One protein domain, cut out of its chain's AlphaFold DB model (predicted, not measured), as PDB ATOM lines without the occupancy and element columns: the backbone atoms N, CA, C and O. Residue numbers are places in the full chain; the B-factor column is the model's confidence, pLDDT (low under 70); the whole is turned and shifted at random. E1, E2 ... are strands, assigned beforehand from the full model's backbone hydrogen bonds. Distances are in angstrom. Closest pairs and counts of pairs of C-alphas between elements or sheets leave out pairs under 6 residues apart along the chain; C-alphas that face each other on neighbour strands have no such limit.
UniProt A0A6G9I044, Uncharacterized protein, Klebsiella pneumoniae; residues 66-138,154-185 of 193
ATOM      1  N   THR A  66     194.318 235.598 230.815       78.31
ATOM      2  CA  THR A  66     193.981 235.453 232.235       78.31
ATOM      3  C   THR A  66     194.853 234.356 232.838       78.31
ATOM      4  O   THR A  66     194.728 233.178 232.493       78.31
ATOM      5  N   LEU A  67     195.763 234.752 233.729       79.94
ATOM      6  CA  LEU A  67     196.699 233.848 234.407       79.94
ATOM      7  C   LEU A  67     195.988 232.942 235.439       79.94
ATOM      8  O   LEU A  67     194.924 233.321 235.939       79.94
ATOM      9  N   PRO A  68     196.582 231.790 235.814       81.44
ATOM     10  CA  PRO A  68     196.105 230.946 236.908       81.44
ATOM     11  C   PRO A  68     195.722 231.724 238.173       81.44
ATOM     12  O   PRO A  68     196.422 232.638 238.614       81.44
ATOM     13  N   GLY A  69     194.577 231.371 238.754       84.44
ATOM     14  CA  GLY A  69     194.028 231.992 239.958       84.44
ATOM     15  C   GLY A  69     193.443 233.397 239.769       84.44
ATOM     16  O   GLY A  69     192.802 233.891 240.698       84.44
ATOM     17  N   LYS A  70     193.627 234.043 238.608       85.62
ATOM     18  CA  LYS A  70     193.068 235.371 238.313       85.62
ATOM     19  C   LYS A  70     191.636 235.281 237.792       85.62
ATOM     20  O   LYS A  70     191.229 234.288 237.186       85.62
ATOM     21  N   SER A  71     190.900 236.363 238.023       85.69
ATOM     22  CA  SER A  71     189.545 236.566 237.525       85.69
ATOM     23  C   SER A  71     189.481 237.757 236.587       85.69
ATOM     24  O   SER A  71     190.279 238.690 236.676       85.69
ATOM     25  N   VAL A  72     188.483 237.719 235.721       83.50
ATOM     26  CA  VAL A  72     188.195 238.709 234.695       83.50
ATOM     27  C   VAL A  72     186.679 238.809 234.547       83.50
ATOM     28  O   VAL A  72     185.971 237.815 234.721       83.50
ATOM     29  N   SER A  73     186.167 240.010 234.291       83.62
ATOM     30  CA  SER A  73     184.729 240.274 234.296       83.62
ATOM     31  C   SER A  73     184.330 241.220 233.173       83.62
ATOM     32  O   SER A  73     185.079 242.133 232.837       83.62
ATOM     33  N   PHE A  74     183.122 241.030 232.652       82.12
ATOM     34  CA  PHE A  74     182.490 241.892 231.656       82.12
ATOM     35  C   PHE A  74     181.047 242.199 232.036       82.12
ATOM     36  O   PHE A  74     180.498 241.633 232.983       82.12
ATOM     37  N   SER A  75     180.429 243.144 231.331       83.00
ATOM     38  CA  SER A  75     179.065 243.583 231.619       83.00
ATOM     39  C   SER A  75     178.274 243.804 230.337       83.00
ATOM     40  O   SER A  75     178.719 244.520 229.447       83.00
ATOM     41  N   ILE A  76     177.086 243.207 230.262       79.25
ATOM     42  CA  ILE A  76     176.177 243.289 229.113       79.25
ATOM     43  C   ILE A  76     174.860 243.932 229.580       79.25
ATOM     44  O   ILE A  76     174.302 243.467 230.575       79.25
ATOM     45  N   PRO A  77     174.327 244.969 228.906       81.44
ATOM     46  CA  PRO A  77     173.041 245.561 229.272       81.44
ATOM     47  C   PRO A  77     171.894 244.546 229.231       81.44
ATOM     48  O   PRO A  77     171.787 243.773 228.275       81.44
ATOM     49  N   VAL A  78     171.013 244.568 230.236       79.44
ATOM     50  CA  VAL A  78     169.788 243.750 230.261       79.44
ATOM     51  C   VAL A  78     168.770 244.338 229.279       79.44
ATOM     52  O   VAL A  78     168.290 245.461 229.464       79.44
ATOM     53  N   LYS A  79     168.396 243.574 228.251       76.00
ATOM     54  CA  LYS A  79     167.338 243.942 227.302       76.00
ATOM     55  C   LYS A  79     165.976 243.481 227.835       76.00
ATOM     56  O   LYS A  79     165.844 242.403 228.402       76.00
ATOM     57  N   LYS A  80     164.954 244.330 227.679       64.31
ATOM     58  CA  LYS A  80     163.596 244.113 228.232       64.31
ATOM     59  C   LYS A  80     162.688 243.235 227.363       64.31
ATOM     60  O   LYS A  80     161.606 242.861 227.804       64.31
ATOM     61  N   HIS A  81     163.104 242.953 226.133       54.34
ATOM     62  CA  HIS A  81     162.314 242.260 225.123       54.34
ATOM     63  C   HIS A  81     163.210 241.228 224.434       54.34
ATOM     64  O   HIS A  81     164.388 241.513 224.208       54.34
ATOM     65  N   HIS A  82     162.627 240.077 224.085       61.16
ATOM     66  CA  HIS A  82     163.299 238.878 223.557       61.16
ATOM     67  C   HIS A  82     164.205 238.156 224.577       61.16
ATOM     68  O   HIS A  82     164.578 238.695 225.621       61.16
ATOM     69  N   GLY A  83     164.491 236.877 224.312       68.62
ATOM     70  CA  GLY A  83     165.406 236.080 225.131       68.62
ATOM     71  C   GLY A  83     166.843 236.505 224.852       68.62
ATOM     72  O   GLY A  83     167.268 236.495 223.701       68.62
ATOM     73  N   GLN A  84     167.588 236.898 225.882       76.56
ATOM     74  CA  GLN A  84     168.950 237.391 225.724       76.56
ATOM     75  C   GLN A  84     169.948 236.261 225.963       76.56
ATOM     76  O   GLN A  84     170.060 235.749 227.077       76.56
ATOM     77  N   TYR A  85     170.688 235.901 224.918       79.12
ATOM     78  CA  TYR A  85     171.671 234.825 224.950       79.12
ATOM     79  C   TYR A  85     173.107 235.360 224.898       79.12
ATOM     80  O   TYR A  85     173.378 236.437 224.363       79.12
ATOM     81  N   LEU A  86     174.030 234.604 225.489       77.69
ATOM     82  CA  LEU A  86     175.457 234.907 225.559       77.69
ATOM     83  C   LEU A  86     176.268 233.874 224.767       77.69
ATOM     84  O   LEU A  86     176.227 232.682 225.080       77.69
ATOM     85  N   HIS A  87     177.064 234.360 223.811       73.38
ATOM     86  CA  HIS A  87     178.080 233.601 223.079       73.38
ATOM     87  C   HIS A  87     179.469 234.213 223.299       73.38
ATOM     88  O   HIS A  87     179.597 235.427 223.440       73.38
ATOM     89  N   PHE A  88     180.512 233.382 223.328       71.75
ATOM     90  CA  PHE A  88     181.920 233.764 223.503       71.75
ATOM     91  C   PHE A  88     182.839 232.602 223.085       71.75
ATOM     92  O   PHE A  88     182.348 231.489 222.881       71.75
ATOM     93  N   ALA A  89     184.157 232.829 223.018       66.94
ATOM     94  CA  ALA A  89     185.147 231.770 222.792       66.94
ATOM     95  C   ALA A  89     186.484 232.064 223.507       66.94
ATOM     96  O   ALA A  89     187.233 232.943 223.096       66.94
ATOM     97  N   PHE A  90     186.829 231.325 224.562       70.12
ATOM     98  CA  PHE A  90     188.063 231.562 225.331       70.12
ATOM     99  C   PHE A  90     189.166 230.610 224.864       70.12
ATOM    100  O   PHE A  90     189.056 229.412 225.105       70.12
ATOM    101  N   MET A  91     190.211 231.094 224.190       65.56
ATOM    102  CA  MET A  91     191.304 230.232 223.717       65.56
ATOM    103  C   MET A  91     192.244 229.795 224.849       65.56
ATOM    104  O   MET A  91     192.607 230.571 225.728       65.56
ATOM    105  N   HIS A  92     192.703 228.551 224.807       59.28
ATOM    106  CA  HIS A  92     193.687 228.010 225.742       59.28
ATOM    107  C   HIS A  92     195.107 228.183 225.177       59.28
ATOM    108  O   HIS A  92     195.437 227.585 224.155       59.28
ATOM    109  N   ALA A  93     195.942 229.002 225.827       53.28
ATOM    110  CA  ALA A  93     197.198 229.514 225.257       53.28
ATOM    111  C   ALA A  93     198.258 228.436 224.988       53.28
ATOM    112  O   ALA A  93     199.022 228.520 224.032       53.28
ATOM    113  N   ALA A  94     198.335 227.437 225.864       47.44
ATOM    114  CA  ALA A  94     199.464 226.517 225.939       47.44
ATOM    115  C   ALA A  94     199.144 225.161 225.291       47.44
ATOM    116  O   ALA A  94     199.210 224.123 225.945       47.44
ATOM    117  N   SER A  95     198.781 225.165 224.005       46.56
ATOM    118  CA  SER A  95     198.694 223.932 223.216       46.56
ATOM    119  C   SER A  95     199.706 223.930 222.078       46.56
ATOM    120  O   SER A  95     199.588 224.689 221.121       46.56
ATOM    121  N   ALA A  96     200.707 223.058 222.185       40.78
ATOM    122  CA  ALA A  96     201.874 223.018 221.303       40.78
ATOM    123  C   ALA A  96     201.631 222.335 219.935       40.78
ATOM    124  O   ALA A  96     202.584 221.891 219.298       40.78
ATOM    125  N   SER A  97     200.372 222.222 219.492       48.00
ATOM    126  CA  SER A  97     199.995 221.665 218.179       48.00
ATOM    127  C   SER A  97     198.516 221.874 217.821       48.00
ATOM    128  O   SER A  97     198.198 222.167 216.671       48.00
ATOM    129  N   GLU A  98     197.605 221.731 218.789       54.50
ATOM    130  CA  GLU A  98     196.151 221.717 218.561       54.50
ATOM    131  C   GLU A  98     195.446 222.712 219.491       54.50
ATOM    132  O   GLU A  98     195.320 222.446 220.683       54.50
ATOM    133  N   GLY A  99     194.996 223.870 219.002       60.94
ATOM    134  CA  GLY A  99     194.325 224.853 219.861       60.94
ATOM    135  C   GLY A  99     193.071 224.291 220.553       60.94
ATOM    136  O   GLY A  99     192.426 223.368 220.056       60.94
ATOM    137  N   TRP A 100     192.671 224.889 221.676       70.31
ATOM    138  CA  TRP A 100     191.401 224.580 222.349       70.31
ATOM    139  C   TRP A 100     190.663 225.873 222.674       70.31
ATOM    140  O   TRP A 100     191.307 226.900 222.912       70.31
ATOM    141  N   PHE A 101     189.332 225.832 222.722       74.69
ATOM    142  CA  PHE A 101     188.528 226.975 223.145       74.69
ATOM    143  C   PHE A 101     187.334 226.579 224.017       74.69
ATOM    144  O   PHE A 101     186.741 225.514 223.849       74.69
ATOM    145  N   PHE A 102     186.966 227.452 224.950       78.81
ATOM    146  CA  PHE A 102     185.776 227.307 225.787       78.81
ATOM    147  C   PHE A 102     184.642 228.172 225.238       78.81
ATOM    148  O   PHE A 102     184.827 229.372 225.045       78.81
ATOM    149  N   ALA A 103     183.472 227.583 225.017       81.19
ATOM    150  CA  ALA A 103     182.284 228.262 224.489       81.19
ATOM    151  C   ALA A 103     181.018 227.721 225.188       81.19
ATOM    152  O   ALA A 103     181.107 226.721 225.911       81.19
ATOM    153  N   PRO A 104     179.837 228.348 225.017       84.62
ATOM    154  CA  PRO A 104     178.585 227.781 225.508       84.62
ATOM    155  C   PRO A 104     178.371 226.333 225.056       84.62
ATOM    156  O   PRO A 104     178.680 225.965 223.926       84.62
ATOM    157  N   ALA A 105     177.798 225.513 225.935       83.12
ATOM    158  CA  ALA A 105     177.488 224.113 225.648       83.12
ATOM    159  C   ALA A 105     176.229 223.919 224.771       83.12
ATOM    160  O   ALA A 105     175.945 222.788 224.378       83.12
ATOM    161  N   SER A 106     175.485 224.995 224.479       81.94
ATOM    162  CA  SER A 106     174.341 225.015 223.558       81.94
ATOM    163  C   SER A 106     174.627 225.899 222.343       81.94
ATOM    164  O   SER A 106     175.219 226.971 222.475       81.94
ATOM    165  N   GLU A 107     174.117 225.488 221.181       74.81
ATOM    166  CA  GLU A 107     174.128 226.259 219.934       74.81
ATOM    167  C   GLU A 107     173.418 227.617 220.074       74.81
ATOM    168  O   GLU A 107     173.838 228.588 219.449       74.81
ATOM    169  N   GLN A 108     172.396 227.725 220.938       76.25
ATOM    170  CA  GLN A 108     171.725 229.005 221.218       76.25
ATOM    171  C   GLN A 108     172.489 229.896 222.213       76.25
ATOM    172  O   GLN A 108     172.016 230.977 222.532       76.25
ATOM    173  N   GLY A 109     173.643 229.471 222.738       78.75
ATOM    174  CA  GLY A 109     174.356 230.203 223.787       78.75
ATOM    175  C   GLY A 109     173.757 230.023 225.190       78.75
ATOM    176  O   GLY A 109     172.892 229.177 225.426       78.75
ATOM    177  N   ILE A 110     174.240 230.813 226.153       84.19
ATOM    178  CA  ILE A 110     173.766 230.799 227.552       84.19
ATOM    179  C   ILE A 110     172.581 231.762 227.699       84.19
ATOM    180  O   ILE A 110     172.740 232.961 227.478       84.19
ATOM    181  N   ASN A 111     171.405 231.262 228.093       85.62
ATOM    182  CA  ASN A 111     170.176 232.057 228.221       85.62
ATOM    183  C   ASN A 111     170.183 232.936 229.488       85.62
ATOM    184  O   ASN A 111     169.740 232.512 230.557       85.62
ATOM    185  N   LEU A 112     170.636 234.186 229.371       80.38
ATOM    186  CA  LEU A 112     170.700 235.135 230.487       80.38
ATOM    187  C   LEU A 112     169.306 235.509 231.024       80.38
ATOM    188  O   LEU A 112     169.158 235.770 232.217       80.38
ATOM    189  N   THR A 113     168.273 235.504 230.173       73.62
ATOM    190  CA  THR A 113     166.883 235.782 230.582       73.62
ATOM    191  C   THR A 113     166.251 234.611 231.345       73.62
ATOM    192  O   THR A 113     165.410 234.831 232.211       73.62
ATOM    193  N   GLY A 114     166.659 233.370 231.062       68.69
ATOM    194  CA  GLY A 114     166.184 232.169 231.760       68.69
ATOM    195  C   GLY A 114     166.840 231.933 233.126       68.69
ATOM    196  O   GLY A 114     166.253 231.281 233.983       68.69
ATOM    197  N   LEU A 115     168.030 232.493 233.357       67.00
ATOM    198  CA  LEU A 115     168.822 232.334 234.587       67.00
ATOM    199  C   LEU A 115     168.497 233.392 235.663       67.00
ATOM    200  O   LEU A 115     169.341 233.716 236.495       67.00
ATOM    201  N   MET A 116     167.294 233.971 235.641       63.34
ATOM    202  CA  MET A 116     166.904 235.079 236.521       63.34
ATOM    203  C   MET A 116     166.726 234.641 237.983       63.34
ATOM    204  O   MET A 116     165.653 234.201 238.391       63.34
ATOM    205  N   THR A 117     167.760 234.854 238.795       57.34
ATOM    206  CA  THR A 117     167.620 235.044 240.247       57.34
ATOM    207  C   THR A 117     167.549 236.533 240.604       57.34
ATOM    208  O   THR A 117     167.724 237.396 239.745       57.34
ATOM    209  N   GLU A 118     167.281 236.837 241.877       68.62
ATOM    210  CA  GLU A 118     167.168 238.205 242.409       68.62
ATOM    211  C   GLU A 118     168.396 239.089 242.090       68.62
ATOM    212  O   GLU A 118     169.524 238.598 242.006       68.62
ATOM    213  N   ASP A 119     168.190 240.406 241.941       75.50
ATOM    214  CA  ASP A 119     169.285 241.365 241.721       75.50
ATOM    215  C   ASP A 119     170.346 241.252 242.840       75.50
ATOM    216  O   ASP A 119     170.030 241.144 244.024       75.50
ATOM    217  N   GLY A 120     171.625 241.233 242.457       74.75
ATOM    218  CA  GLY A 120     172.771 241.002 243.344       74.75
ATOM    219  C   GLY A 120     173.096 239.530 243.649       74.75
ATOM    220  O   GLY A 120     174.199 239.249 244.120       74.75
ATOM    221  N   LYS A 121     172.202 238.576 243.355       84.19
ATOM    222  CA  LYS A 121     172.421 237.145 243.628       84.19
ATOM    223  C   LYS A 121     173.216 236.482 242.488       84.19
ATOM    224  O   LYS A 121     172.790 236.567 241.337       84.19
ATOM    225  N   PRO A 122     174.369 235.840 242.768       87.75
ATOM    226  CA  PRO A 122     175.170 235.182 241.742       87.75
ATOM    227  C   PRO A 122     174.617 233.793 241.391       87.75
ATOM    228  O   PRO A 122     174.360 232.972 242.273       87.75
ATOM    229  N   VAL A 123     174.537 233.507 240.095       90.69
ATOM    230  CA  VAL A 123     174.244 232.192 239.511       90.69
ATOM    231  C   VAL A 123     175.542 231.589 238.986       90.69
ATOM    232  O   VAL A 123     176.331 232.279 238.338       90.69
ATOM    233  N   ASP A 124     175.781 230.304 239.248       91.75
ATOM    234  CA  ASP A 124     176.890 229.587 238.617       91.75
ATOM    235  C   ASP A 124     176.495 229.157 237.198       91.75
ATOM    236  O   ASP A 124     175.430 228.574 236.984       91.75
ATOM    237  N   ILE A 125     177.338 229.477 236.219       90.69
ATOM    238  CA  ILE A 125     177.120 229.151 234.805       90.69
ATOM    239  C   ILE A 125     178.210 228.224 234.250       90.69
ATOM    240  O   ILE A 125     178.225 227.967 233.051       90.69
ATOM    241  N   THR A 126     179.103 227.698 235.098       90.62
ATOM    242  CA  THR A 126     180.281 226.914 234.680       90.62
ATOM    243  C   THR A 126     179.909 225.680 233.850       90.62
ATOM    244  O   THR A 126     180.515 225.443 232.809       90.62
ATOM    245  N   GLU A 127     178.870 224.936 234.244       89.38
ATOM    246  CA  GLU A 127     178.398 223.741 233.514       89.38
ATOM    247  C   GLU A 127     177.653 224.059 232.205       89.38
ATOM    248  O   GLU A 127     177.402 223.172 231.391       89.38
ATOM    249  N   GLN A 128     177.335 225.335 231.960       87.81
ATOM    250  CA  GLN A 128     176.819 225.807 230.670       87.81
ATOM    251  C   GLN A 128     177.955 226.147 229.689       87.81
ATOM    252  O   GLN A 128     177.685 226.584 228.569       87.81
ATOM    253  N   ILE A 129     179.216 225.923 230.081       85.94
ATOM    254  CA  ILE A 129     180.421 226.120 229.270       85.94
ATOM    255  C   ILE A 129     181.081 224.761 228.994       85.94
ATOM    256  O   ILE A 129     181.349 223.971 229.904       85.94
ATOM    257  N   ALA A 130     181.388 224.498 227.729       83.75
ATOM    258  CA  ALA A 130     182.083 223.297 227.284       83.75
ATOM    259  C   ALA A 130     183.467 223.634 226.711       83.75
ATOM    260  O   ALA A 130     183.692 224.728 226.192       83.75
ATOM    261  N   LEU A 131     184.392 222.675 226.811       78.12
ATOM    262  CA  LEU A 131     185.691 222.728 226.139       78.12
ATOM    263  C   LEU A 131     185.591 222.061 224.763       78.12
ATOM    264  O   LEU A 131     185.162 220.906 224.660       78.12
ATOM    265  N   PHE A 132     186.034 222.781 223.738       75.88
ATOM    266  CA  PHE A 132     186.062 222.373 222.340       75.88
ATOM    267  C   PHE A 132     187.492 222.379 221.788       75.88
ATOM    268  O   PHE A 132     188.349 223.151 222.226       75.88
ATOM    269  N   ARG A 133     187.746 221.530 220.790       70.31
ATOM    270  CA  ARG A 133     188.993 221.540 220.014       70.31
ATOM    271  C   ARG A 133     188.908 222.620 218.937       70.31
ATOM    272  O   ARG A 133     187.944 222.650 218.177       70.31
ATOM    273  N   ALA A 134     189.911 223.490 218.857       67.25
ATOM    274  CA  ALA A 134     190.067 224.386 217.718       67.25
ATOM    275  C   ALA A 134     190.536 223.578 216.490       67.25
ATOM    276  O   ALA A 134     191.257 222.587 216.651       67.25
ATOM    277  N   PRO A 135     190.157 223.977 215.263       56.31
ATOM    278  CA  PRO A 135     190.698 223.366 214.051       56.31
ATOM    279  C   PRO A 135     192.226 223.510 214.011       56.31
ATOM    280  O   PRO A 135     192.779 224.513 214.471       56.31
ATOM    281  N   ALA A 136     192.908 222.517 213.441       55.78
ATOM    282  CA  ALA A 136     194.337 222.627 213.162       55.78
ATOM    283  C   ALA A 136     194.607 223.684 212.066       55.78
ATOM    284  O   ALA A 136     193.707 224.064 211.314       55.78
ATOM    285  N   ALA A 137     195.841 224.190 211.976       53.53
ATOM    286  CA  ALA A 137     196.177 225.304 211.080       53.53
ATOM    287  C   ALA A 137     196.011 224.965 209.581       53.53
ATOM    288  O   ALA A 137     195.669 225.831 208.781       53.53
ATOM    289  N   ASP A 138     196.186 223.699 209.207       55.62
ATOM    290  CA  ASP A 138     195.889 223.142 207.882       55.62
ATOM    291  C   ASP A 138     194.377 222.947 207.637       55.62
ATOM    292  O   ASP A 138     193.911 222.992 206.498       55.62
ATOM    293  N   ALA A 154     183.623 219.166 230.370       76.75
ATOM    294  CA  ALA A 154     183.143 220.324 231.120       76.75
ATOM    295  C   ALA A 154     184.263 221.352 231.355       76.75
ATOM    296  O   ALA A 154     185.411 220.981 231.626       76.75
ATOM    297  N   ALA A 155     183.926 222.644 231.310       80.88
ATOM    298  CA  ALA A 155     184.880 223.725 231.568       80.88
ATOM    299  C   ALA A 155     185.370 223.788 233.032       80.88
ATOM    300  O   ALA A 155     186.439 224.341 233.292       80.88
ATOM    301  N   ALA A 156     184.638 223.169 233.968       84.75
ATOM    302  CA  ALA A 156     184.893 223.183 235.413       84.75
ATOM    303  C   ALA A 156     186.275 222.666 235.861       84.75
ATOM    304  O   ALA A 156     186.687 222.919 236.988       84.75
ATOM    305  N   LYS A 157     187.024 221.970 234.992       82.44
ATOM    306  CA  LYS A 157     188.428 221.590 235.255       82.44
ATOM    307  C   LYS A 157     189.428 222.746 235.104       82.44
ATOM    308  O   LYS A 157     190.556 222.631 235.569       82.44
ATOM    309  N   PHE A 158     189.040 223.826 234.429       82.06
ATOM    310  CA  PHE A 158     189.942 224.906 234.011       82.06
ATOM    311  C   PHE A 158     189.464 226.288 234.457       82.06
ATOM    312  O   PHE A 158     190.279 227.184 234.684       82.06
ATOM    313  N   MET A 159     188.150 226.473 234.608       87.06
ATOM    314  CA  MET A 159     187.552 227.731 235.046       87.06
ATOM    315  C   MET A 159     186.311 227.528 235.907       87.06
ATOM    316  O   MET A 159     185.671 226.484 235.859       87.06
ATOM    317  N   THR A 160     185.943 228.576 236.638       91.81
ATOM    318  CA  THR A 160     184.574 228.774 237.141       91.81
ATOM    319  C   THR A 160     184.024 230.075 236.573       91.81
ATOM    320  O   THR A 160     184.778 231.034 236.390       91.81
ATOM    321  N   ALA A 161     182.728 230.113 236.275       90.56
ATOM    322  CA  ALA A 161     182.058 231.252 235.665       90.56
ATOM    323  C   ALA A 161     180.740 231.552 236.385       90.56
ATOM    324  O   ALA A 161     179.947 230.651 236.659       90.56
ATOM    325  N   LYS A 162     180.501 232.830 236.685       92.25
ATOM    326  CA  LYS A 162     179.322 233.302 237.418       92.25
ATOM    327  C   LYS A 162     178.644 234.454 236.696       92.25
ATOM    328  O   LYS A 162     179.313 235.312 236.125       92.25
ATOM    329  N   LEU A 163     177.321 234.472 236.777       89.06
ATOM    330  CA  LEU A 163     176.441 235.526 236.294       89.06
ATOM    331  C   LEU A 163     175.801 236.221 237.498       89.06
ATOM    332  O   LEU A 163     175.137 235.568 238.295       89.06
ATOM    333  N   THR A 164     175.951 237.536 237.613       88.44
ATOM    334  CA  THR A 164     175.266 238.354 238.626       88.44
ATOM    335  C   THR A 164     174.535 239.492 237.929       88.44
ATOM    336  O   THR A 164     175.104 240.143 237.055       88.44
ATOM    337  N   ARG A 165     173.292 239.784 238.318       85.12
ATOM    338  CA  ARG A 165     172.569 240.961 237.815       85.12
ATOM    339  C   ARG A 165     172.786 242.157 238.743       85.12
ATOM    340  O   ARG A 165     172.679 242.011 239.957       85.12
ATOM    341  N   HIS A 166     173.148 243.316 238.193       83.12
ATOM    342  CA  HIS A 166     173.449 244.524 238.968       83.12
ATOM    343  C   HIS A 166     173.225 245.787 238.122       83.12
ATOM    344  O   HIS A 166     173.730 245.878 237.007       83.12
ATOM    345  N   ASN A 167     172.483 246.772 238.643       82.50
ATOM    346  CA  ASN A 167     172.219 248.073 238.001       82.50
ATOM    347  C   ASN A 167     171.779 247.999 236.519       82.50
ATOM    348  O   ASN A 167     172.220 248.793 235.691       82.50
ATOM    349  N   GLY A 168     170.923 247.033 236.166       80.06
ATOM    350  CA  GLY A 168     170.457 246.845 234.783       80.06
ATOM    351  C   GLY A 168     171.488 246.221 233.832       80.06
ATOM    352  O   GLY A 168     171.256 246.186 232.624       80.06
ATOM    353  N   MET A 169     172.594 245.696 234.363       84.88
ATOM    354  CA  MET A 169     173.614 244.941 233.637       84.88
ATOM    355  C   MET A 169     173.636 243.482 234.111       84.88
ATOM    356  O   MET A 169     173.509 243.192 235.304       84.88
ATOM    357  N   PHE A 170     173.868 242.560 233.183       84.81
ATOM    358  CA  PHE A 170     174.413 241.242 233.478       84.81
ATOM    359  C   PHE A 170     175.928 241.372 233.628       84.81
ATOM    360  O   PHE A 170     176.611 241.691 232.657       84.81
ATOM    361  N   VAL A 171     176.456 241.124 234.822       86.38
ATOM    362  CA  VAL A 171     177.893 241.045 235.090       86.38
ATOM    363  C   VAL A 171     178.301 239.578 235.037       86.38
ATOM    364  O   VAL A 171     177.845 238.776 235.852       86.38
ATOM    365  N   ILE A 172     179.156 239.221 234.084       86.69
ATOM    366  CA  ILE A 172     179.737 237.883 233.997       86.69
ATOM    367  C   ILE A 172     181.149 237.973 234.568       86.69
ATOM    368  O   ILE A 172     181.911 238.857 234.179       86.69
ATOM    369  N   SER A 173     181.506 237.068 235.478       88.44
ATOM    370  CA  SER A 173     182.856 236.957 236.033       88.44
ATOM    371  C   SER A 173     183.377 235.537 235.889       88.44
ATOM    372  O   SER A 173     182.676 234.576 236.201       88.44
ATOM    373  N   ILE A 174     184.609 235.407 235.405       87.31
ATOM    374  CA  ILE A 174     185.240 234.133 235.068       87.31
ATOM    375  C   ILE A 174     186.595 234.078 235.757       87.31
ATOM    376  O   ILE A 174     187.372 235.031 235.697       87.31
ATOM    377  N   LYS A 175     186.878 232.968 236.438       88.62
ATOM    378  CA  LYS A 175     188.146 232.711 237.123       88.62
ATOM    379  C   LYS A 175     188.875 231.567 236.438       88.62
ATOM    380  O   LYS A 175     188.331 230.467 236.385       88.62
ATOM    381  N   ASN A 176     190.112 231.796 236.001       85.12
ATOM    382  CA  ASN A 176     191.016 230.710 235.628       85.12
ATOM    383  C   ASN A 176     191.446 229.974 236.913       85.12
ATOM    384  O   ASN A 176     191.989 230.590 237.833       85.12
ATOM    385  N   ILE A 177     191.186 228.669 236.988       86.00
ATOM    386  CA  ILE A 177     191.590 227.793 238.103       86.00
ATOM    387  C   ILE A 177     192.549 226.677 237.666       86.00
ATOM    388  O   ILE A 177     192.893 225.824 238.476       86.00
ATOM    389  N   SER A 178     192.978 226.676 236.403       75.12
ATOM    390  CA  SER A 178     193.892 225.670 235.866       75.12
ATOM    391  C   SER A 178     195.305 225.794 236.452       75.12
ATOM    392  O   SER A 178     195.834 226.892 236.645       75.12
ATOM    393  N   GLU A 179     195.939 224.656 236.727       70.56
ATOM    394  CA  GLU A 179     197.274 224.601 237.332       70.56
ATOM    395  C   GLU A 179     198.361 224.849 236.277       70.56
ATOM    396  O   GLU A 179     198.771 223.944 235.558       70.56
ATOM    397  N   GLY A 180     198.810 226.102 236.168       54.91
ATOM    398  CA  GLY A 180     199.915 226.504 235.288       54.91
ATOM    399  C   GLY A 180     199.530 226.895 233.856       54.91
ATOM    400  O   GLY A 180     200.401 227.335 233.110       54.91
ATOM    401  N   TRP A 181     198.252 226.809 233.469       55.59
ATOM    402  CA  TRP A 181     197.808 227.107 232.101       55.59
ATOM    403  C   TRP A 181     197.231 228.524 231.967       55.59
ATOM    404  O   TRP A 181     196.533 229.041 232.842       55.59
ATOM    405  N   ILE A 182     197.515 229.174 230.839       52.81
ATOM    406  CA  ILE A 182     197.050 230.532 230.535       52.81
ATOM    407  C   ILE A 182     195.813 230.454 229.625       52.81
ATOM    408  O   ILE A 182     195.809 229.723 228.633       52.81
ATOM    409  N   VAL A 183     194.764 231.220 229.947       52.41
ATOM    410  CA  VAL A 183     193.517 231.281 229.161       52.41
ATOM    411  C   VAL A 183     193.389 232.659 228.513       52.41
ATOM    412  O   VAL A 183     193.212 233.657 229.211       52.41
ATOM    413  N   HIS A 184     193.469 232.730 227.186       50.34
ATOM    414  CA  HIS A 184     193.076 233.909 226.415       50.34
ATOM    415  C   HIS A 184     191.564 234.084 226.444       50.34
ATOM    416  O   HIS A 184     190.803 233.119 226.363       50.34
ATOM    417  N   LEU A 185     191.124 235.335 226.505       42.94
ATOM    418  CA  LEU A 185     189.714 235.672 226.606       42.94
ATOM    419  C   LEU A 185     189.303 236.577 225.445       42.94
ATOM    420  O   LEU A 185     189.324 237.801 225.568       42.94
TER     421      LEU A 185
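AT A GLANCE: This is residues 66 to 138 and 154 to 185 of the 193 residues of an uncharacterized protein of Klebsiella pneumoniae (UniProt A0A6G9I044). With little regular structure, a twisted four-strand sheet, E1-E7-E6-E4, and a smaller sheet, E2-E3-E5, lie loosely and only partly face to face amid long loops. Both are antiparallel. The 105 printed residues have seven named strands, E1 to E7 along the chain, holding 39 residues: all strand. The whole is compact, radius of gyration of the C-alphas 14.4 A, spanning 44 by 29 by 19 A.

HOW THE PARTS SIT: Start at E7, residues 169 to 176, where N 172 is 3.0 A from O 74 of E1, residues 71 to 77. E6, residues 159 to 166, forms a hairpin with E7: N 171 to O 164, 2.8 A. At the edge, E4, residues 122 to 124, has N 123 2.8 A from O 163. In the other sheet, E2, residues 90 to 92, and E3, residues 100 to 104, form a hairpin: N 90 to O 102, 2.8 A. E5, residues 129 to 133, has N 132 2.8 A from O 101. E5 and E6 are only just apart, 8.4 A.

IN THESE COORDINATES: Find C-alpha 71 at (189.545, 236.566, 237.525); E1 runs 20.5 A. E6 spans 22.3 A; E7, 22.6 A, ends at (191.016, 230.710, 235.628).

THE WHOLE: Residues 139 to 153 are cut out, a 26.7 A gap between C-alphas 138 and 154. Links E1 to E2 and E3 to E4 are long. pLDDT is under 70 for 30 residues, among them 91 to 99.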